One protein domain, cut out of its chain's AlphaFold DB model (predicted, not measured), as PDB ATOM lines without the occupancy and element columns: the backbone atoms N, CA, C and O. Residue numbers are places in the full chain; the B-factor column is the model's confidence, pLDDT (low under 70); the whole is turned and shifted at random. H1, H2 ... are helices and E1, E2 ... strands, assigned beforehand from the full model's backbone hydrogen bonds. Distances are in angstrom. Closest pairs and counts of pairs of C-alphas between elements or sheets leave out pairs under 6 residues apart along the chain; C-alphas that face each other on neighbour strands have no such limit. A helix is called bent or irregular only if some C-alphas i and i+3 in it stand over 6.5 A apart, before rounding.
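AT A GLANCE: This is residues 4 to 148 of the 223 residues of an uncharacterized protein of Actinoplanes lobatus (UniProt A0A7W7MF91). A small head of two separate two-stranded sheets has one long arm, a helical hairpin of H2b and H3 that reaches away from the head and makes most of the length. In the head, H2a packs on the sheet E2 - E3, mainly on E2, while H4 packs on the sheet E1 - E4, mainly on E1. Both sheets are antiparallel, and the class is mixed, helices and strands. The printed part has 145 residues, with four named helices and four named strands in the order E1 H1 E2 E3 H2 H3 E4 H4. It is loose, with a radius of gyration of the C-alphas of 19.9 A and spans of 67 by 31 by 20 A.

IN THESE COORDINATES: E2 is residues 30 to 36, 18.1 A long, and E3 is residues 45 to 51, 18.6 A. H2, residues 52 to 87, was assigned as one helix by its hydrogen bonds but is bent: C-alphas 66 and 69 are 7.3 A apart. Its arms are H2a, residues 52 to 66, 21.4 A, and H2b, residues 69 to 87, 27.0 A, ending at C-alpha 87 (161.190, 197.180, 164.828). H2a is itself irregular, with C-alphas 53 and 56 6.8 A apart. H3 is residues 94 to 109, 22.1 A. E1, residues 4 to 8, 13.1 A, begins at C-alpha 4 (124.484, 163.707, 185.275). H1, residues 10 to 15, 10.3 A, is irregular, with C-alphas 11 and 14 7.2 A apart. E4 is residues 126 to 132, 16.9 A. H4, residues 133 to 142, 14.2 A, ends at C-alpha 142 (130.018, 148.785, 190.192).

HOW THE PARTS SIT: E2 and E3 form an antiparallel hairpin, with N 31 and O 50 2.8 A apart, within hydrogen-bond range. The closest C-alphas of E2 and H2a, Val 31 and Ala 52, are 5.9 A apart. H2a and H2b stand at a steep tilt of 46 degrees. H2b, with residues 75 to 83 alone, touches H3 in a helical hairpin, closest at the C-alphas of Val 75 and Leu 99, 6.6 A; they run opposite ways at a shallow tilt of 23 degrees. E3 and E4 are apart. E1 and E4 are antiparallel, with N 8 and O 126 2.8 A apart, within hydrogen-bond range. The closest C-alphas of E1 and H4, Thr 4 and Ala 133, are 6.1 A apart; those of H1 and E4, Ala 10 and Val 126, 6.2 A. Every O i to N i+4 pair is within hydrogen-bond range in H2b, H3 and H4, against 9 of 11 in H2a and 0 of 2 in H1, where 1 of 3 O i to N i+3 pairs is.

THE WHOLE: The two C-alphas farthest apart, those of Gly 89 and Glu 141, are 67.3 A apart. The printed part has no cut. The links H1 to E2 and H3 to E4 are long. Mean pLDDT of the printed part is 74.8; residues 39 to 43, 64 to 87 and 89 to 116 are under 70.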
ATOM      1  N   THR A   4     123.907 163.373 183.968       87.88
ATOM      2  CA  THR A   4     124.484 163.707 185.275       87.88
ATOM      3  C   THR A   4     126.004 163.803 185.174       87.88
ATOM      4  O   THR A   4     126.596 163.481 184.135       87.88
ATOM      5  N   THR A   5     126.646 164.305 186.222       88.88
ATOM      6  CA  THR A   5     128.106 164.365 186.307       88.88
ATOM      7  C   THR A   5     128.601 163.333 187.305       88.88
ATOM      8  O   THR A   5     128.073 163.224 188.409       88.88
ATOM      9  N   LEU A   6     129.627 162.577 186.917       88.69
ATOM     10  CA  LEU A   6     130.284 161.620 187.800       88.69
ATOM     11  C   LEU A   6     131.548 162.235 188.386       88.69
ATOM     12  O   LEU A   6     132.338 162.854 187.670       88.69
ATOM     13  N   VAL A   7     131.743 162.029 189.682       90.38
ATOM     14  CA  VAL A   7     132.949 162.408 190.414       90.38
ATOM     15  C   VAL A   7     133.611 161.134 190.919       90.38
ATOM     16  O   VAL A   7     133.020 160.363 191.678       90.38
ATOM     17  N   VAL A   8     134.843 160.915 190.468       88.94
ATOM     18  CA  VAL A   8     135.692 159.780 190.824       88.94
ATOM     19  C   VAL A   8     136.816 160.293 191.727       88.94
ATOM     20  O   VAL A   8     137.624 161.112 191.273       88.94
ATOM     21  N   PRO A   9     136.908 159.830 192.985       87.94
ATOM     22  CA  PRO A   9     137.977 160.241 193.884       87.94
ATOM     23  C   PRO A   9     139.356 159.881 193.327       87.94
ATOM     24  O   PRO A   9     139.547 158.767 192.833       87.94
ATOM     25  N   ALA A  10     140.327 160.787 193.461       83.75
ATOM     26  CA  ALA A  10     141.671 160.646 192.878       83.75
ATOM     27  C   ALA A  10     142.335 159.283 193.156       83.75
ATOM     28  O   ALA A  10     142.937 158.675 192.273       83.75
ATOM     29  N   GLN A  11     142.190 158.799 194.391       84.38
ATOM     30  CA  GLN A  11     142.789 157.559 194.888       84.38
ATOM     31  C   GLN A  11     142.180 156.277 194.297       84.38
ATOM     32  O   GLN A  11     142.809 155.228 194.348       84.38
ATOM     33  N   HIS A  12     140.986 156.360 193.702       83.69
ATOM     34  CA  HIS A  12     140.259 155.212 193.153       83.69
ATOM     35  C   HIS A  12     140.246 155.178 191.621       83.69
ATOM     36  O   HIS A  12     139.668 154.271 191.033       83.69
ATOM     37  N   VAL A  13     140.893 156.141 190.952       81.88
ATOM     38  CA  VAL A  13     140.930 156.200 189.479       81.88
ATOM     39  C   VAL A  13     141.626 154.970 188.885       81.88
ATOM     40  O   VAL A  13     141.196 154.469 187.852       81.88
ATOM     41  N   GLY A  14     142.681 154.468 189.537       79.19
ATOM     42  CA  GLY A  14     143.439 153.303 189.064       79.19
ATOM     43  C   GLY A  14     142.737 151.956 189.273       79.19
ATOM     44  O   GLY A  14     143.060 150.998 188.580       79.19
ATOM     45  N   SER A  15     141.779 151.886 190.200       83.88
ATOM     46  CA  SER A  15     141.008 150.679 190.528       83.88
ATOM     47  C   SER A  15     139.567 150.746 190.017       83.88
ATOM     48  O   SER A  15     138.716 150.001 190.493       83.88
ATOM     49  N   LEU A  16     139.268 151.696 189.130       85.94
ATOM     50  CA  LEU A  16     137.914 151.934 188.658       85.94
ATOM     51  C   LEU A  16     137.499 150.841 187.670       85.94
ATOM     52  O   LEU A  16     138.100 150.701 186.602       85.94
ATOM     53  N   GLU A  17     136.430 150.119 187.986       86.62
ATOM     54  CA  GLU A  17     135.780 149.244 187.020       86.62
ATOM     55  C   GLU A  17     134.934 150.092 186.078       86.62
ATOM     56  O   GLU A  17     133.992 150.764 186.496       86.62
ATOM     57  N   VAL A  18     135.280 150.089 184.791       85.62
ATOM     58  CA  VAL A  18     134.565 150.876 183.786       85.62
ATOM     59  C   VAL A  18     133.603 149.973 183.007       85.62
ATOM     60  O   VAL A  18     134.056 149.153 182.208       85.62
ATOM     61  N   PRO A  19     132.278 150.121 183.192       84.62
ATOM     62  CA  PRO A  19     131.272 149.435 182.393       84.62
ATOM     63  C   PRO A  19     131.483 149.585 180.888       84.62
ATOM     64  O   PRO A  19     131.778 150.671 180.391       84.62
ATOM     65  N   SER A  20     131.229 148.507 180.146       85.00
ATOM     66  CA  SER A  20     131.345 148.425 178.683       85.00
ATOM     67  C   SER A  20     130.224 149.144 177.915       85.00
ATOM     68  O   SER A  20     129.909 148.778 176.787       85.00
ATOM     69  N   GLN A  21     129.616 150.173 178.507       87.88
ATOM     70  CA  GLN A  21     128.589 150.998 177.874       87.88
ATOM     71  C   GLN A  21     129.119 152.384 177.539       87.88
ATOM     72  O   GLN A  21     129.868 152.984 178.306       87.88
ATOM     73  N   ALA A  22     128.680 152.908 176.400       84.75
ATOM     74  CA  ALA A  22     129.066 154.227 175.942       84.75
ATOM     75  C   ALA A  22     128.552 155.310 176.904       84.75
ATOM     76  O   ALA A  22     127.373 155.343 177.254       84.75
ATOM     77  N   LEU A  23     129.432 156.223 177.311       85.06
ATOM     78  CA  LEU A  23     129.110 157.294 178.263       85.06
ATOM     79  C   LEU A  23     128.102 158.317 177.725       85.06
ATOM     80  O   LEU A  23     127.420 158.983 178.506       85.06
ATOM     81  N   ASP A  24     128.029 158.481 176.406       82.38
ATOM     82  CA  ASP A  24     127.222 159.506 175.753       82.38
ATOM     83  C   ASP A  24     125.779 159.080 175.479       82.38
ATOM     84  O   ASP A  24     124.874 159.914 175.598       82.38
ATOM     85  N   ASP A  25     125.563 157.818 175.109       83.44
ATOM     86  CA  ASP A  25     124.262 157.305 174.668       83.44
ATOM     87  C   ASP A  25     123.870 155.935 175.231       83.44
ATOM     88  O   ASP A  25     122.847 155.394 174.820       83.44
ATOM     89  N   ALA A  26     124.667 155.383 176.151       83.38
ATOM     90  CA  ALA A  26     124.487 154.051 176.725       83.38
ATOM     91  C   ALA A  26     124.494 152.893 175.702       83.38
ATOM     92  O   ALA A  26     124.087 151.776 176.033       83.38
ATOM     93  N   SER A  27     124.995 153.122 174.481       86.31
ATOM     94  CA  SER A  27     125.152 152.081 173.465       86.31
ATOM     95  C   SER A  27     126.065 150.952 173.964       86.31
ATOM     96  O   SER A  27     127.093 151.224 174.594       86.31
ATOM     97  N   PRO A  28     125.738 149.682 173.659       86.12
ATOM     98  CA  PRO A  28     126.618 148.549 173.941       86.12
ATOM     99  C   PRO A  28     127.839 148.502 173.007       86.12
ATOM    100  O   PRO A  28     128.817 147.822 173.304       86.12
ATOM    101  N   VAL A  29     127.804 149.213 171.873       87.19
ATOM    102  CA  VAL A  29     128.932 149.293 170.935       87.19
ATOM    103  C   VAL A  29     129.818 150.468 171.330       87.19
ATOM    104  O   VAL A  29     129.501 151.626 171.041       87.19
ATOM    105  N   VAL A  30     130.938 150.153 171.981       89.06
ATOM    106  CA  VAL A  30     131.864 151.140 172.539       89.06
ATOM    107  C   VAL A  30     133.200 151.161 171.816       89.06
ATOM    108  O   VAL A  30     133.729 150.136 171.390       89.06
ATOM    109  N   VAL A  31     133.775 152.353 171.737       87.88
ATOM    110  CA  VAL A  31     135.172 152.567 171.380       87.88
ATOM    111  C   VAL A  31     135.870 153.149 172.597       87.88
ATOM    112  O   VAL A  31     135.471 154.187 173.128       87.88
ATOM    113  N   TRP A  32     136.917 152.464 173.042       87.44
ATOM    114  CA  TRP A  32     137.703 152.875 174.193       87.44
ATOM    115  C   TRP A  32     138.675 153.980 173.806       87.44
ATOM    116  O   TRP A  32     139.523 153.808 172.929       87.44
ATOM    117  N   LEU A  33     138.555 155.120 174.481       85.69
ATOM    118  CA  LEU A  33     139.441 156.255 174.291       85.69
ATOM    119  C   LEU A  33     140.267 156.500 175.549       85.69
ATOM    120  O   LEU A  33     139.715 156.710 176.624       85.69
ATOM    121  N   ASN A  34     141.589 156.564 175.404       85.56
ATOM    122  CA  ASN A  34     142.473 157.010 176.478       85.56
ATOM    123  C   ASN A  34     142.489 158.541 176.523       85.56
ATOM    124  O   ASN A  34     143.304 159.190 175.865       85.56
ATOM    125  N   ALA A  35     141.550 159.114 177.274       81.38
ATOM    126  CA  ALA A  35     141.422 160.552 177.436       81.38
ATOM    127  C   ALA A  35     142.425 161.067 178.485       81.38
ATOM    128  O   ALA A  35     142.527 160.480 179.565       81.38
ATOM    129  N   PRO A  36     143.166 162.155 178.211       77.94
ATOM    130  CA  PRO A  36     143.973 162.808 179.231       77.94
ATOM    131  C   PRO A  36     143.047 163.409 180.292       77.94
ATOM    132  O   PRO A  36     142.126 164.152 179.959       77.94
ATOM    133  N   THR A  37     143.285 163.079 181.558       75.19
ATOM    134  CA  THR A  37     142.550 163.655 182.690       75.19
ATOM    135  C   THR A  37     143.211 164.934 183.184       75.19
ATOM    136  O   THR A  37     142.524 165.855 183.619       75.19
ATOM    137  N   ASP A  38     144.534 165.034 183.068       70.00
ATOM    138  CA  ASP A  38     145.291 166.199 183.516       70.00
ATOM    139  C   ASP A  38     145.437 167.281 182.440       70.00
ATOM    140  O   ASP A  38     145.289 167.038 181.242       70.00
ATOM    141  N   GLY A  39     145.722 168.507 182.894       62.50
ATOM    142  CA  GLY A  39     146.003 169.674 182.056       62.50
ATOM    143  C   GLY A  39     147.329 169.578 181.290       62.50
ATOM    144  O   GLY A  39     147.761 168.500 180.918       62.50
ATOM    145  N   PHE A  40     147.972 170.725 181.050       48.16
ATOM    146  CA  PHE A  40     149.035 171.004 180.062       48.16
ATOM    147  C   PHE A  40     150.176 169.965 179.873       48.16
ATOM    148  O   PHE A  40     150.831 170.007 178.837       48.16
ATOM    149  N   CYS A  41     150.380 169.009 180.790       47.44
ATOM    150  CA  CYS A  41     151.403 167.958 180.701       47.44
ATOM    151  C   CYS A  41     150.879 166.502 180.754       47.44
ATOM    152  O   CYS A  41     151.685 165.579 180.754       47.44
ATOM    153  N   GLY A  42     149.561 166.259 180.762       52.72
ATOM    154  CA  GLY A  42     148.974 164.932 180.502       52.72
ATOM    155  C   GLY A  42     149.415 163.783 181.422       52.72
ATOM    156  O   GLY A  42     149.441 162.639 180.967       52.72
ATOM    157  N   SER A  43     149.755 164.062 182.686       58.91
ATOM    158  CA  SER A  43     150.242 163.069 183.662       58.91
ATOM    159  C   SER A  43     149.225 161.989 184.046       58.91
ATOM    160  O   SER A  43     149.612 160.962 184.596       58.91
ATOM    161  N   GLY A  44     147.944 162.183 183.729       71.06
ATOM    162  CA  GLY A  44     146.876 161.217 183.961       71.06
ATOM    163  C   GLY A  44     146.121 160.895 182.674       71.06
ATOM    164  O   GLY A  44     145.821 161.786 181.873       71.06
ATOM    165  N   ARG A  45     145.809 159.611 182.474       79.38
ATOM    166  CA  ARG A  45     144.930 159.123 181.406       79.38
ATOM    167  C   ARG A  45     143.857 158.230 182.006       79.38
ATOM    168  O   ARG A  45     144.137 157.458 182.914       79.38
ATOM    169  N   MET A  46     142.652 158.329 181.468       83.81
ATOM    170  CA  MET A  46     141.521 157.484 181.827       83.81
ATOM    171  C   MET A  46     140.951 156.861 180.559       83.81
ATOM    172  O   MET A  46     140.768 157.553 179.555       83.81
ATOM    173  N   ALA A  47     140.682 155.560 180.611       85.94
ATOM    174  CA  ALA A  47     139.971 154.866 179.550       85.94
ATOM    175  C   ALA A  47     138.475 155.200 179.649       85.94
ATOM    176  O   ALA A  47     137.847 155.020 180.690       85.94
ATOM    177  N   VAL A  48     137.922 155.728 178.563       86.00
ATOM    178  CA  VAL A  48     136.566 156.273 178.492       86.00
ATOM    179  C   VAL A  48     135.839 155.573 177.344       86.00
ATOM    180  O   VAL A  48     136.264 155.727 176.193       86.00
ATOM    181  N   PRO A  49     134.769 154.805 177.610       89.12
ATOM    182  CA  PRO A  49     133.965 154.196 176.561       89.12
ATOM    183  C   PRO A  49     133.066 155.257 175.918       89.12
ATOM    184  O   PRO A  49     132.224 155.870 176.575       89.12
ATOM    185  N   LEU A  50     133.241 155.487 174.618       86.00
ATOM    186  CA  LEU A  50     132.429 156.419 173.831       86.00
ATOM    187  C   LEU A  50     131.729 155.678 172.691       86.00
ATOM    188  O   LEU A  50     132.277 154.720 172.145       86.00
ATOM    189  N   ALA A  51     130.551 156.146 172.274       86.44
ATOM    190  CA  ALA A  51     129.915 155.626 171.070       86.44
ATOM    191  C   ALA A  51     130.754 155.947 169.822       86.44
ATOM    192  O   ALA A  51     131.366 157.015 169.719       86.44
ATOM    193  N   ALA A  52     130.717 155.064 168.817       84.00
ATOM    194  CA  ALA A  52     131.492 155.199 167.575       84.00
ATOM    195  C   ALA A  52     131.310 156.565 166.877       84.00
ATOM    196  O   ALA A  52     132.264 157.151 166.364       84.00
ATOM    197  N   ARG A  53     130.096 157.126 166.925       82.88
ATOM    198  CA  ARG A  53     129.773 158.450 166.361       82.88
ATOM    199  C   ARG A  53     130.515 159.613 167.033       82.88
ATOM    200  O   ARG A  53     130.782 160.626 166.388       82.88
ATOM    201  N   SER A  54     130.878 159.457 168.303       79.06
ATOM    202  CA  SER A  54     131.539 160.470 169.133       79.06
ATOM    203  C   SER A  54     133.069 160.357 169.096       79.06
ATOM    204  O   SER A  54     133.778 161.246 169.562       79.06
ATOM    205  N   VAL A  55     133.612 159.310 168.468       78.81
ATOM    206  CA  VAL A  55     135.064 159.084 168.367       78.81
ATOM    207  C   VAL A  55     135.747 160.153 167.521       78.81
ATOM    208  O   VAL A  55     136.820 160.628 167.878       78.81
ATOM    209  N   LYS A  56     135.130 160.590 166.415       79.19
ATOM    210  CA  LYS A  56     135.739 161.591 165.522       79.19
ATOM    211  C   LYS A  56     135.895 162.953 166.205       79.19
ATOM    212  O   LYS A  56     136.909 163.625 166.012       79.19
ATOM    213  N   SER A  57     134.911 163.366 167.005       73.06
ATOM    214  CA  SER A  57     134.985 164.612 167.777       73.06
ATOM    215  C   SER A  57     136.001 164.499 168.913       73.06
ATOM    216  O   SER A  57     136.797 165.418 169.110       73.06
ATOM    217  N   ALA A  58     136.051 163.354 169.597       72.06
ATOM    218  CA  ALA A  58     137.028 163.110 170.649       72.06
ATOM    219  C   ALA A  58     138.471 163.000 170.111       72.06
ATOM    220  O   ALA A  58     139.398 163.538 170.711       72.06
ATOM    221  N   GLY A  59     138.671 162.396 168.937       73.44
ATOM    222  CA  GLY A  59     139.970 162.311 168.261       73.44
ATOM    223  C   GLY A  59     140.514 163.675 167.831       73.44
ATOM    224  O   GLY A  59     141.696 163.955 168.029       73.44
ATOM    225  N   ARG A  60     139.651 164.571 167.325       73.56
ATOM    226  CA  ARG A  60     140.028 165.972 167.057       73.56
ATOM    227  C   ARG A  60     140.496 166.684 168.324       73.56
ATOM    228  O   ARG A  60     141.502 167.385 168.284       73.56
ATOM    229  N   PHE A  61     139.816 166.457 169.445       70.00
ATOM    230  CA  PHE A  61     140.233 167.013 170.729       70.00
ATOM    231  C   PHE A  61     141.578 166.454 171.209       70.00
ATOM    232  O   PHE A  61     142.404 167.212 171.706       70.00
ATOM    233  N   LEU A  62     141.834 165.151 171.056       72.38
ATOM    234  CA  LEU A  62     143.128 164.571 171.435       72.38
ATOM    235  C   LEU A  62     144.285 165.150 170.611       72.38
ATOM    236  O   LEU A  62     145.347 165.438 171.163       72.38
ATOM    237  N   LEU A  63     144.073 165.344 169.306       71.06
ATOM    238  CA  LEU A  63     145.034 166.019 168.432       71.06
ATOM    239  C   LEU A  63     145.283 167.458 168.889       71.06
ATOM    240  O   LEU A  63     146.435 167.866 169.017       71.06
ATOM    241  N   GLU A  64     144.220 168.201 169.202       68.00
ATOM    242  CA  GLU A  64     144.326 169.560 169.737       68.00
ATOM    243  C   GLU A  64     145.119 169.579 171.048       68.00
ATOM    244  O   GLU A  64     146.058 170.355 171.186       68.00
ATOM    245  N   PHE A  65     144.794 168.691 171.989       67.12
ATOM    246  CA  PHE A  65     145.476 168.592 173.274       67.12
ATOM    247  C   PHE A  65     146.978 168.334 173.105       67.12
ATOM    248  O   PHE A  65     147.791 168.953 173.789       67.12
ATOM    249  N   ARG A  66     147.353 167.461 172.163       69.88
ATOM    250  CA  ARG A  66     148.753 167.124 171.879       69.88
ATOM    251  C   ARG A  66     149.514 168.263 171.198       69.88
ATOM    252  O   ARG A  66     150.696 168.450 171.475       69.88
ATOM    253  N   LEU A  67     148.855 169.019 170.323       67.19
ATOM    254  CA  LEU A  67     149.467 170.128 169.581       67.19
ATOM    255  C   LEU A  67     149.439 171.456 170.351       67.19
ATOM    256  O   LEU A  67     150.188 172.370 170.028       67.19
ATOM    257  N   ARG A  68     148.622 171.556 171.401       65.88
ATOM    258  CA  ARG A  68     148.421 172.753 172.225       65.88
ATOM    259  C   ARG A  68     149.695 173.438 172.730       65.88
ATOM    260  O   ARG A  68     149.777 174.655 172.552       65.88
ATOM    261  N   PRO A  69     150.678 172.740 173.329       61.88
ATOM    262  CA  PRO A  69     151.918 173.396 173.739       61.88
ATOM    263  C   PRO A  69     152.712 173.900 172.527       61.88
ATOM    264  O   PRO A  69     153.204 175.023 172.549       61.88
ATOM    265  N   PHE A  70     152.774 173.125 171.440       62.75
ATOM    266  CA  PHE A  70     153.514 173.496 170.231       62.75
ATOM    267  C   PHE A  70     152.912 174.697 169.516       62.75
ATOM    268  O   PHE A  70     153.657 175.553 169.063       62.75
ATOM    269  N   ILE A  71     151.585 174.794 169.448       64.06
ATOM    270  CA  ILE A  71     150.897 175.927 168.823       64.06
ATOM    271  C   ILE A  71     151.143 177.203 169.630       64.06
ATOM    272  O   ILE A  71     151.461 178.231 169.044       64.06
ATOM    273  N   GLY A  72     151.087 177.135 170.965       63.06
ATOM    274  CA  GLY A  72     151.444 178.272 171.819       63.06
ATOM    275  C   GLY A  72     152.884 178.747 171.594       63.06
ATOM    276  O   GLY A  72     153.110 179.939 171.394       63.06
ATOM    277  N   TRP A  73     153.842 177.815 171.552       58.88
ATOM    278  CA  TRP A  73     155.250 178.121 171.275       58.88
ATOM    279  C   TRP A  73     155.488 178.645 169.858       58.88
ATOM    280  O   TRP A  73     156.242 179.596 169.694       58.88
ATOM    281  N   LEU A  74     154.831 178.079 168.844       62.91
ATOM    282  CA  LEU A  74     154.907 178.549 167.459       62.91
ATOM    283  C   LEU A  74     154.384 179.972 167.327       62.91
ATOM    284  O   LEU A  74     155.000 180.789 166.652       62.91
ATOM    285  N   VAL A  75     153.271 180.277 167.994       65.25
ATOM    286  CA  VAL A  75     152.718 181.628 167.984       65.25
ATOM    287  C   VAL A  75     153.642 182.592 168.730       65.25
ATOM    288  O   VAL A  75     153.908 183.677 168.224       65.25
ATOM    289  N   PHE A  76     154.200 182.203 169.878       61.38
ATOM    290  CA  PHE A  76     155.178 183.031 170.587       61.38
ATOM    291  C   PHE A  76     156.449 183.275 169.755       61.38
ATOM    292  O   PHE A  76     156.891 184.412 169.621       61.38
ATOM    293  N   ALA A  77     156.999 182.234 169.126       58.66
ATOM    294  CA  ALA A  77     158.163 182.345 168.253       58.66
ATOM    295  C   ALA A  77     157.874 183.253 167.046       58.66
ATOM    296  O   ALA A  77     158.636 184.177 166.760       58.66
ATOM    297  N   ALA A  78     156.731 183.062 166.385       62.88
ATOM    298  CA  ALA A  78     156.304 183.920 165.286       62.88
ATOM    299  C   ALA A  78     156.084 185.374 165.744       62.88
ATOM    300  O   ALA A  78     156.478 186.289 165.028       62.88
ATOM    301  N   TYR A  79     155.566 185.602 166.957       66.06
ATOM    302  CA  TYR A  79     155.465 186.941 167.547       66.06
ATOM    303  C   TYR A  79     156.843 187.584 167.704       66.06
ATOM    304  O   TYR A  79     157.040 188.718 167.269       66.06
ATOM    305  N   THR A  80     157.811 186.867 168.284       60.41
ATOM    306  CA  THR A  80     159.168 187.395 168.500       60.41
ATOM    307  C   THR A  80     159.880 187.730 167.188       60.41
ATOM    308  O   THR A  80     160.464 188.800 167.065       60.41
ATOM    309  N   VAL A  81     159.756 186.876 166.167       63.69
ATOM    310  CA  VAL A  81     160.361 187.110 164.845       63.69
ATOM    311  C   VAL A  81     159.689 188.285 164.123       63.69
ATOM    312  O   VAL A  81     160.364 189.110 163.511       63.69
ATOM    313  N   MET A  82     158.361 188.404 164.213       64.31
ATOM    314  CA  MET A  82     157.619 189.494 163.570       64.31
ATOM    315  C   MET A  82     157.798 190.843 164.266       64.31
ATOM    316  O   MET A  82     157.813 191.872 163.594       64.31
ATOM    317  N   SER A  83     157.919 190.859 165.593       61.19
ATOM    318  CA  SER A  83     158.168 192.085 166.359       61.19
ATOM    319  C   SER A  83     159.581 192.618 166.118       61.19
ATOM    320  O   SER A  83     159.725 193.810 165.857       61.19
ATOM    321  N   ASP A  84     160.599 191.751 166.087       63.38
ATOM    322  CA  ASP A  84     161.969 192.137 165.715       63.38
ATOM    323  C   ASP A  84     162.036 192.647 164.262       63.38
ATOM    324  O   ASP A  84     162.587 193.716 164.000       63.38
ATOM    325  N   GLY A  85     161.385 191.956 163.318       65.00
ATOM    326  CA  GLY A  85     161.326 192.395 161.921       65.00
ATOM    327  C   GLY A  85     160.584 193.724 161.716       65.00
ATOM    328  O   GLY A  85     161.003 194.534 160.891       65.00
ATOM    329  N   TYR A  86     159.527 193.989 162.488       63.91
ATOM    330  CA  TYR A  86     158.814 195.271 162.457       63.91
ATOM    331  C   TYR A  86     159.644 196.411 163.061       63.91
ATOM    332  O   TYR A  86     159.738 197.480 162.460       63.91
ATOM    333  N   MET A  87     160.306 196.182 164.202       63.56
ATOM    334  CA  MET A  87     161.190 197.180 164.828       63.56
ATOM    335  C   MET A  87     162.364 197.563 163.921       63.56
ATOM    336  O   MET A  87     162.823 198.702 163.951       63.56
ATOM    337  N   ARG A  88     162.813 196.635 163.069       71.56
ATOM    338  CA  ARG A  88     163.854 196.876 162.060       71.56
ATOM    339  C   ARG A  88     163.319 197.408 160.723       71.56
ATOM    340  O   ARG A  88     164.101 197.568 159.791       71.56
ATOM    341  N   GLY A  89     162.010 197.653 160.599       69.06
ATOM    342  CA  GLY A  89     161.374 198.169 159.378       69.06
ATOM    343  C   GLY A  89     161.337 197.188 158.197       69.06
ATOM    344  O   GLY A  89     161.085 197.600 157.070       69.06
ATOM    345  N   LEU A  90     161.594 195.898 158.436       61.97
ATOM    346  CA  LEU A  90     161.707 194.850 157.413       61.97
ATOM    347  C   LEU A  90     160.364 194.209 157.032       61.97
ATOM    348  O   LEU A  90     160.262 193.591 155.975       61.97
ATOM    349  N   LEU A  91     159.339 194.320 157.880       57.16
ATOM    350  CA  LEU A  91     158.042 193.664 157.690       57.16
ATOM    351  C   LEU A  91     156.884 194.657 157.852       57.16
ATOM    352  O   LEU A  91     156.896 195.497 158.750       57.16
ATOM    353  N   SER A  92     155.862 194.529 156.998       62.12
ATOM    354  CA  SER A  92     154.585 195.244 157.145       62.12
ATOM    355  C   SER A  92     153.791 194.723 158.357       62.12
ATOM    356  O   SER A  92     154.169 193.732 158.972       62.12
ATOM    357  N   SER A  93     152.681 195.373 158.725       57.41
ATOM    358  CA  SER A  93     151.830 195.008 159.880       57.41
ATOM    359  C   SER A  93     150.935 193.771 159.658       57.41
ATOM    360  O   SER A  93     150.414 193.189 160.609       57.41
ATOM    361  N   VAL A  94     150.786 193.315 158.410       54.66
ATOM    362  CA  VAL A  94     149.989 192.135 158.001       54.66
ATOM    363  C   VAL A  94     150.332 190.829 158.751       54.66
ATOM    364  O   VAL A  94     149.417 190.081 159.097       54.66
ATOM    365  N   PRO A  95     151.596 190.504 159.061       59.72
ATOM    366  CA  PRO A  95     151.939 189.266 159.751       59.72
ATOM    367  C   PRO A  95     151.482 189.267 161.226       59.72
ATOM    368  O   PRO A  95     151.017 188.245 161.733       59.72
ATOM    369  N   GLN A  96     151.498 190.428 161.892       55.16
ATOM    370  CA  GLN A  96     151.028 190.592 163.279       55.16
ATOM    371  C   GLN A  96     149.511 190.362 163.392       55.16
ATOM    372  O   GLN A  96     149.040 189.749 164.348       55.16
ATOM    373  N   VAL A  97     148.761 190.790 162.373       56.03
ATOM    374  CA  VAL A  97     147.316 190.562 162.207       56.03
ATOM    375  C   VAL A  97     146.972 189.079 162.138       56.03
ATOM    376  O   VAL A  97     146.068 188.614 162.832       56.03
ATOM    377  N   VAL A  98     147.705 188.327 161.318       59.28
ATOM    378  CA  VAL A  98     147.496 186.882 161.167       59.28
ATOM    379  C   VAL A  98     147.779 186.169 162.485       59.28
ATOM    380  O   VAL A  98     147.040 185.268 162.878       59.28
ATOM    381  N   LEU A  99     148.803 186.613 163.212       61.34
ATOM    382  CA  LEU A  99     149.183 186.026 164.486       61.34
ATOM    383  C   LEU A  99     148.176 186.315 165.605       61.34
ATOM    384  O   LEU A  99     147.802 185.421 166.361       61.34
ATOM    385  N   ALA A 100     147.701 187.554 165.676       58.97
ATOM    386  CA  ALA A 100     146.614 187.983 166.542       58.97
ATOM    387  C   ALA A 100     145.325 187.189 166.294       58.97
ATOM    388  O   ALA A 100     144.712 186.679 167.235       58.97
ATOM    389  N   ALA A 101     144.935 187.049 165.024       55.06
ATOM    390  CA  ALA A 101     143.779 186.262 164.617       55.06
ATOM    391  C   ALA A 101     143.969 184.771 164.933       55.06
ATOM    392  O   ALA A 101     143.024 184.117 165.370       55.06
ATOM    393  N   ALA A 102     145.188 184.241 164.793       62.19
ATOM    394  CA  ALA A 102     145.517 182.873 165.178       62.19
ATOM    395  C   ALA A 102     145.440 182.667 166.702       62.19
ATOM    396  O   ALA A 102     144.873 181.670 167.141       62.19
ATOM    397  N   LEU A 103     145.924 183.614 167.514       64.56
ATOM    398  CA  LEU A 103     145.805 183.606 168.980       64.56
ATOM    399  C   LEU A 103     144.352 183.700 169.442       64.56
ATOM    400  O   LEU A 103     143.911 182.893 170.261       64.56
ATOM    401  N   GLY A 104     143.597 184.663 168.907       57.50
ATOM    402  CA  GLY A 104     142.180 184.841 169.211       57.50
ATOM    403  C   GLY A 104     141.357 183.633 168.767       57.50
ATOM    404  O   GLY A 104     140.588 183.079 169.552       57.50
ATOM    405  N   GLY A 105     141.588 183.151 167.544       57.28
ATOM    406  CA  GLY A 105     140.997 181.930 167.008       57.28
ATOM    407  C   GLY A 105     141.311 180.720 167.883       57.28
ATOM    408  O   GLY A 105     140.393 180.007 168.276       57.28
ATOM    409  N   TRP A 106     142.569 180.545 168.288       60.56
ATOM    410  CA  TRP A 106     143.008 179.465 169.171       60.56
ATOM    411  C   TRP A 106     142.354 179.524 170.554       60.56
ATOM    412  O   TRP A 106     141.832 178.517 171.026       60.56
ATOM    413  N   LEU A 107     142.315 180.693 171.197       58.34
ATOM    414  CA  LEU A 107     141.664 180.877 172.499       58.34
ATOM    415  C   LEU A 107     140.158 180.580 172.432       58.34
ATOM    416  O   LEU A 107     139.593 179.993 173.360       58.34
ATOM    417  N   THR A 108     139.521 180.925 171.311       54.22
ATOM    418  CA  THR A 108     138.098 180.661 171.076       54.22
ATOM    419  C   THR A 108     137.852 179.181 170.773       54.22
ATOM    420  O   THR A 108     136.947 178.577 171.350       54.22
ATOM    421  N   PHE A 109     138.695 178.554 169.953       51.16
ATOM    422  CA  PHE A 109     138.583 177.142 169.589       51.16
ATOM    423  C   PHE A 109     138.884 176.222 170.779       51.16
ATOM    424  O   PHE A 109     138.101 175.321 171.071       51.16
ATOM    425  N   ALA A 110     139.914 176.542 171.569       53.19
ATOM    426  CA  ALA A 110     140.277 175.820 172.789       53.19
ATOM    427  C   ALA A 110     139.221 175.917 173.907       53.19
ATOM    428  O   ALA A 110     139.308 175.198 174.914       53.19
ATOM    429  N   SER A 111     138.230 176.807 173.754       52.16
ATOM    430  CA  SER A 111     137.064 176.902 174.636       52.16
ATOM    431  C   SER A 111     135.936 175.924 174.266       52.16
ATOM    432  O   SER A 111     135.127 175.588 175.131       52.16
ATOM    433  N   ASN A 112     135.938 175.363 173.048       52.59
ATOM    434  CA  ASN A 112     134.975 174.364 172.573       52.59
ATOM    435  C   ASN A 112     135.426 172.927 172.888       52.59
ATOM    436  O   ASN A 112     135.477 172.058 172.017       52.59
ATOM    437  N   ARG A 113     135.735 172.648 174.162       59.03
ATOM    438  CA  ARG A 113     136.026 171.274 174.596       59.03
ATOM    439  C   ARG A 113     134.795 170.379 174.389       59.03
ATOM    440  O   ARG A 113     133.680 170.815 174.707       59.03
ATOM    441  N   PRO A 114     134.959 169.121 173.936       60.31
ATOM    442  CA  PRO A 114     133.884 168.143 173.976       60.31
ATOM    443  C   PRO A 114     133.375 168.056 175.410       60.31
ATOM    444  O   PRO A 114     134.134 167.794 176.340       60.31
ATOM    445  N   ARG A 115     132.081 168.310 175.598       65.81
ATOM    446  CA  ARG A 115     131.477 168.503 176.924       65.81
ATOM    447  C   ARG A 115     131.403 167.219 177.777       65.81
ATOM    448  O   ARG A 115     130.735 167.243 178.801       65.81
ATOM    449  N   GLN A 116     132.024 166.128 177.326       68.75
ATOM    450  CA  GLN A 116     131.922 164.763 177.863       68.75
ATOM    451  C   GLN A 116     133.271 164.163 178.285       68.75
ATOM    452  O   GLN A 116     133.313 163.036 178.763       68.75
ATOM    453  N   LEU A 117     134.385 164.873 178.081       76.44
ATOM    454  CA  LEU A 117     135.698 164.318 178.403       76.44
ATOM    455  C   LEU A 117     136.039 164.500 179.879       76.44
ATOM    456  O   LEU A 117     135.734 165.558 180.444       76.44
ATOM    457  N   PRO A 118     136.687 163.491 180.486       85.00
ATOM    458  CA  PRO A 118     137.072 163.567 181.875       85.00
ATOM    459  C   PRO A 118     138.134 164.644 182.071       85.00
ATOM    460  O   PRO A 118     138.969 164.891 181.199       85.00
ATOM    461  N   TYR A 119     138.115 165.278 183.233       83.81
ATOM    462  CA  TYR A 119     139.171 166.193 183.641       83.81
ATOM    463  C   TYR A 119     139.413 166.082 185.139       83.81
ATOM    464  O   TYR A 119     138.503 165.784 185.910       83.81
ATOM    465  N   ARG A 120     140.646 166.349 185.554       84.00
ATOM    466  CA  ARG A 120     141.029 166.400 186.954       84.00
ATOM    467  C   ARG A 120     140.758 167.786 187.517       84.00
ATOM    468  O   ARG A 120     141.031 168.802 186.873       84.00
ATOM    469  N   THR A 121     140.185 167.819 188.708       84.88
ATOM    470  CA  THR A 121     139.982 169.036 189.489       84.88
ATOM    471  C   THR A 121     141.264 169.423 190.216       84.88
ATOM    472  O   THR A 121     142.173 168.611 190.383       84.88
ATOM    473  N   HIS A 122     141.318 170.656 190.716       79.44
ATOM    474  CA  HIS A 122     142.430 171.117 191.553       79.44
ATOM    475  C   HIS A 122     142.570 170.353 192.887       79.44
ATOM    476  O   HIS A 122     143.649 170.367 193.466       79.44
ATOM    477  N   VAL A 123     141.509 169.684 193.359       83.69
ATOM    478  CA  VAL A 123     141.535 168.806 194.549       83.69
ATOM    479  C   VAL A 123     142.102 167.420 194.204       83.69
ATOM    480  O   VAL A 123     142.482 166.653 195.079       83.69
ATOM    481  N   GLY A 124     142.211 167.105 192.911       81.44
ATOM    482  CA  GLY A 124     142.746 165.846 192.406       81.44
ATOM    483  C   GLY A 124     141.678 164.855 191.951       81.44
ATOM    484  O   GLY A 124     142.032 163.894 191.268       81.44
ATOM    485  N   ASP A 125     140.403 165.089 192.262       88.31
ATOM    486  CA  ASP A 125     139.296 164.240 191.809       88.31
ATOM    487  C   ASP A 125     139.111 164.323 190.297       88.31
ATOM    488  O   ASP A 125     139.314 165.381 189.697       88.31
ATOM    489  N   VAL A 126     138.699 163.217 189.680       87.94
ATOM    490  CA  VAL A 126     138.407 163.144 188.247       87.94
ATOM    491  C   VAL A 126     136.910 163.285 188.031       87.94
ATOM    492  O   VAL A 126     136.102 162.557 188.598       87.94
ATOM    493  N   VAL A 127     136.539 164.225 187.176       88.69
ATOM    494  CA  VAL A 127     135.151 164.544 186.859       88.69
ATOM    495  C   VAL A 127     134.858 164.076 185.453       88.69
ATOM    496  O   VAL A 127     135.552 164.480 184.522       88.69
ATOM    497  N   VAL A 128     133.806 163.275 185.291       88.38
ATOM    498  CA  VAL A 128     133.282 162.855 183.989       88.38
ATOM    499  C   VAL A 128     131.949 163.571 183.754       88.38
ATOM    500  O   VAL A 128     130.930 163.203 184.345       88.38
ATOM    501  N   PRO A 129     131.933 164.646 182.951       86.56
ATOM    502  CA  PRO A 129     130.736 165.448 182.746       86.56
ATOM    503  C   PRO A 129     129.750 164.789 181.775       86.56
ATOM    504  O   PRO A 129     130.145 164.156 180.797       86.56
ATOM    505  N   ARG A 130     128.454 165.061 181.977       84.38
ATOM    506  CA  ARG A 130     127.369 164.773 181.015       84.38
ATOM    507  C   ARG A 130     127.233 163.300 180.618       84.38
ATOM    508  O   ARG A 130     127.005 162.995 179.443       84.38
ATOM    509  N   VAL A 131     127.324 162.424 181.607       87.50
ATOM    510  CA  VAL A 131     127.132 160.983 181.458       87.50
ATOM    511  C   VAL A 131     125.645 160.657 181.377       87.50
ATOM    512  O   VAL A 131     124.829 161.285 182.059       87.50
ATOM    513  N   HIS A 132     125.283 159.692 180.532       89.38
ATOM    514  CA  HIS A 132     123.920 159.166 180.478       89.38
ATOM    515  C   HIS A 132     123.513 158.572 181.836       89.38
ATOM    516  O   HIS A 132     124.297 157.841 182.441       89.38
ATOM    517  N   ALA A 133     122.300 158.863 182.319       88.75
ATOM    518  CA  ALA A 133     121.861 158.459 183.660       88.75
ATOM    519  C   ALA A 133     121.969 156.943 183.911       88.75
ATOM    520  O   ALA A 133     122.443 156.532 184.968       88.75
ATOM    521  N   ASP A 134     121.623 156.114 182.923       89.12
ATOM    522  CA  ASP A 134     121.732 154.651 183.045       89.12
ATOM    523  C   ASP A 134     123.185 154.181 183.187       89.12
ATOM    524  O   ASP A 134     123.495 153.331 184.021       89.12
ATOM    525  N   THR A 135     124.101 154.768 182.411       88.50
ATOM    526  CA  THR A 135     125.536 154.467 182.493       88.50
ATOM    527  C   THR A 135     126.116 154.936 183.823       88.50
ATOM    528  O   THR A 135     126.904 154.220 184.436       88.50
ATOM    529  N   ALA A 136     125.686 156.108 184.299       88.81
ATOM    530  CA  ALA A 136     126.070 156.647 185.596       88.81
ATOM    531  C   ALA A 136     125.624 155.737 186.745       88.81
ATOM    532  O   ALA A 136     126.425 155.430 187.624       88.81
ATOM    533  N   ARG A 137     124.383 155.242 186.702       90.00
ATOM    534  CA  ARG A 137     123.862 154.304 187.699       90.00
ATOM    535  C   ARG A 137     124.700 153.027 187.760       90.00
ATOM    536  O   ARG A 137     125.128 152.645 188.842       90.00
ATOM    537  N   ARG A 138     125.021 152.429 186.609       90.19
ATOM    538  CA  ARG A 138     125.881 151.233 186.556       90.19
ATOM    539  C   ARG A 138     127.296 151.491 187.059       90.19
ATOM    540  O   ARG A 138     127.873 150.630 187.717       90.19
ATOM    541  N   TRP A 139     127.860 152.664 186.763       90.44
ATOM    542  CA  TRP A 139     129.163 153.063 187.298       90.44
ATOM    543  C   TRP A 139     129.150 153.127 188.823       90.44
ATOM    544  O   TRP A 139     130.079 152.613 189.438       90.44
ATOM    545  N   VAL A 140     128.112 153.717 189.421       91.69
ATOM    546  CA  VAL A 140     127.960 153.808 190.883       91.69
ATOM    547  C   VAL A 140     127.715 152.431 191.505       91.69
ATOM    548  O   VAL A 140     128.322 152.110 192.519       91.69
ATOM    549  N   GLU A 141     126.883 151.595 190.880       91.94
ATOM    550  CA  GLU A 141     126.618 150.222 191.337       91.94
ATOM    551  C   GLU A 141     127.888 149.354 191.317       91.94
ATOM    552  O   GLU A 141     128.101 148.565 192.234       91.94
ATOM    553  N   SER A 142     128.753 149.532 190.311       89.69
ATOM    554  CA  SER A 142     130.018 148.785 190.192       89.69
ATOM    555  C   SER A 142     131.150 149.393 191.031       89.69
ATOM    556  O   SER A 142     132.114 148.715 191.363       89.69
ATOM    557  N   ASN A 143     131.054 150.679 191.389       91.38
ATOM    558  CA  ASN A 143     132.102 151.410 192.100       91.38
ATOM    559  C   ASN A 143     131.498 152.247 193.241       91.38
ATOM    560  O   ASN A 143     131.139 153.408 193.024       91.38
ATOM    561  N   PRO A 144     131.473 151.733 194.485       85.81
ATOM    562  CA  PRO A 144     130.800 152.398 195.607       85.81
ATOM    563  C   PRO A 144     131.406 153.763 195.985       85.81
ATOM    564  O   PRO A 144     130.776 154.563 196.671       85.81
ATOM    565  N   ASN A 145     132.626 154.057 195.526       87.81
ATOM    566  CA  ASN A 145     133.312 155.327 195.770       87.81
ATOM    567  C   ASN A 145     132.984 156.420 194.738       87.81
ATOM    568  O   ASN A 145     133.356 157.577 194.942       87.81
ATOM    569  N   VAL A 146     132.327 156.073 193.628       89.12
ATOM    570  CA  VAL A 146     131.931 157.033 192.593       89.12
ATOM    571  C   VAL A 146     130.638 157.713 193.010       89.12
ATOM    572  O   VAL A 146     129.689 157.062 193.438       89.12
ATOM    573  N   ARG A 147     130.587 159.038 192.864       90.00
ATOM    574  CA  ARG A 147     129.412 159.834 193.228       90.00
ATOM    575  C   ARG A 147     128.815 160.497 191.997       90.00
ATOM    576  O   ARG A 147     129.540 161.063 191.181       90.00
ATOM    577  N   THR A 148     127.494 160.457 191.884       89.25
ATOM    578  CA  THR A 148     126.737 161.308 190.961       89.25
ATOM    579  C   THR A 148     126.478 162.652 191.616       89.25
ATOM    580  O   THR A 148     126.131 162.715 192.796       89.25
TER     581      THR A 148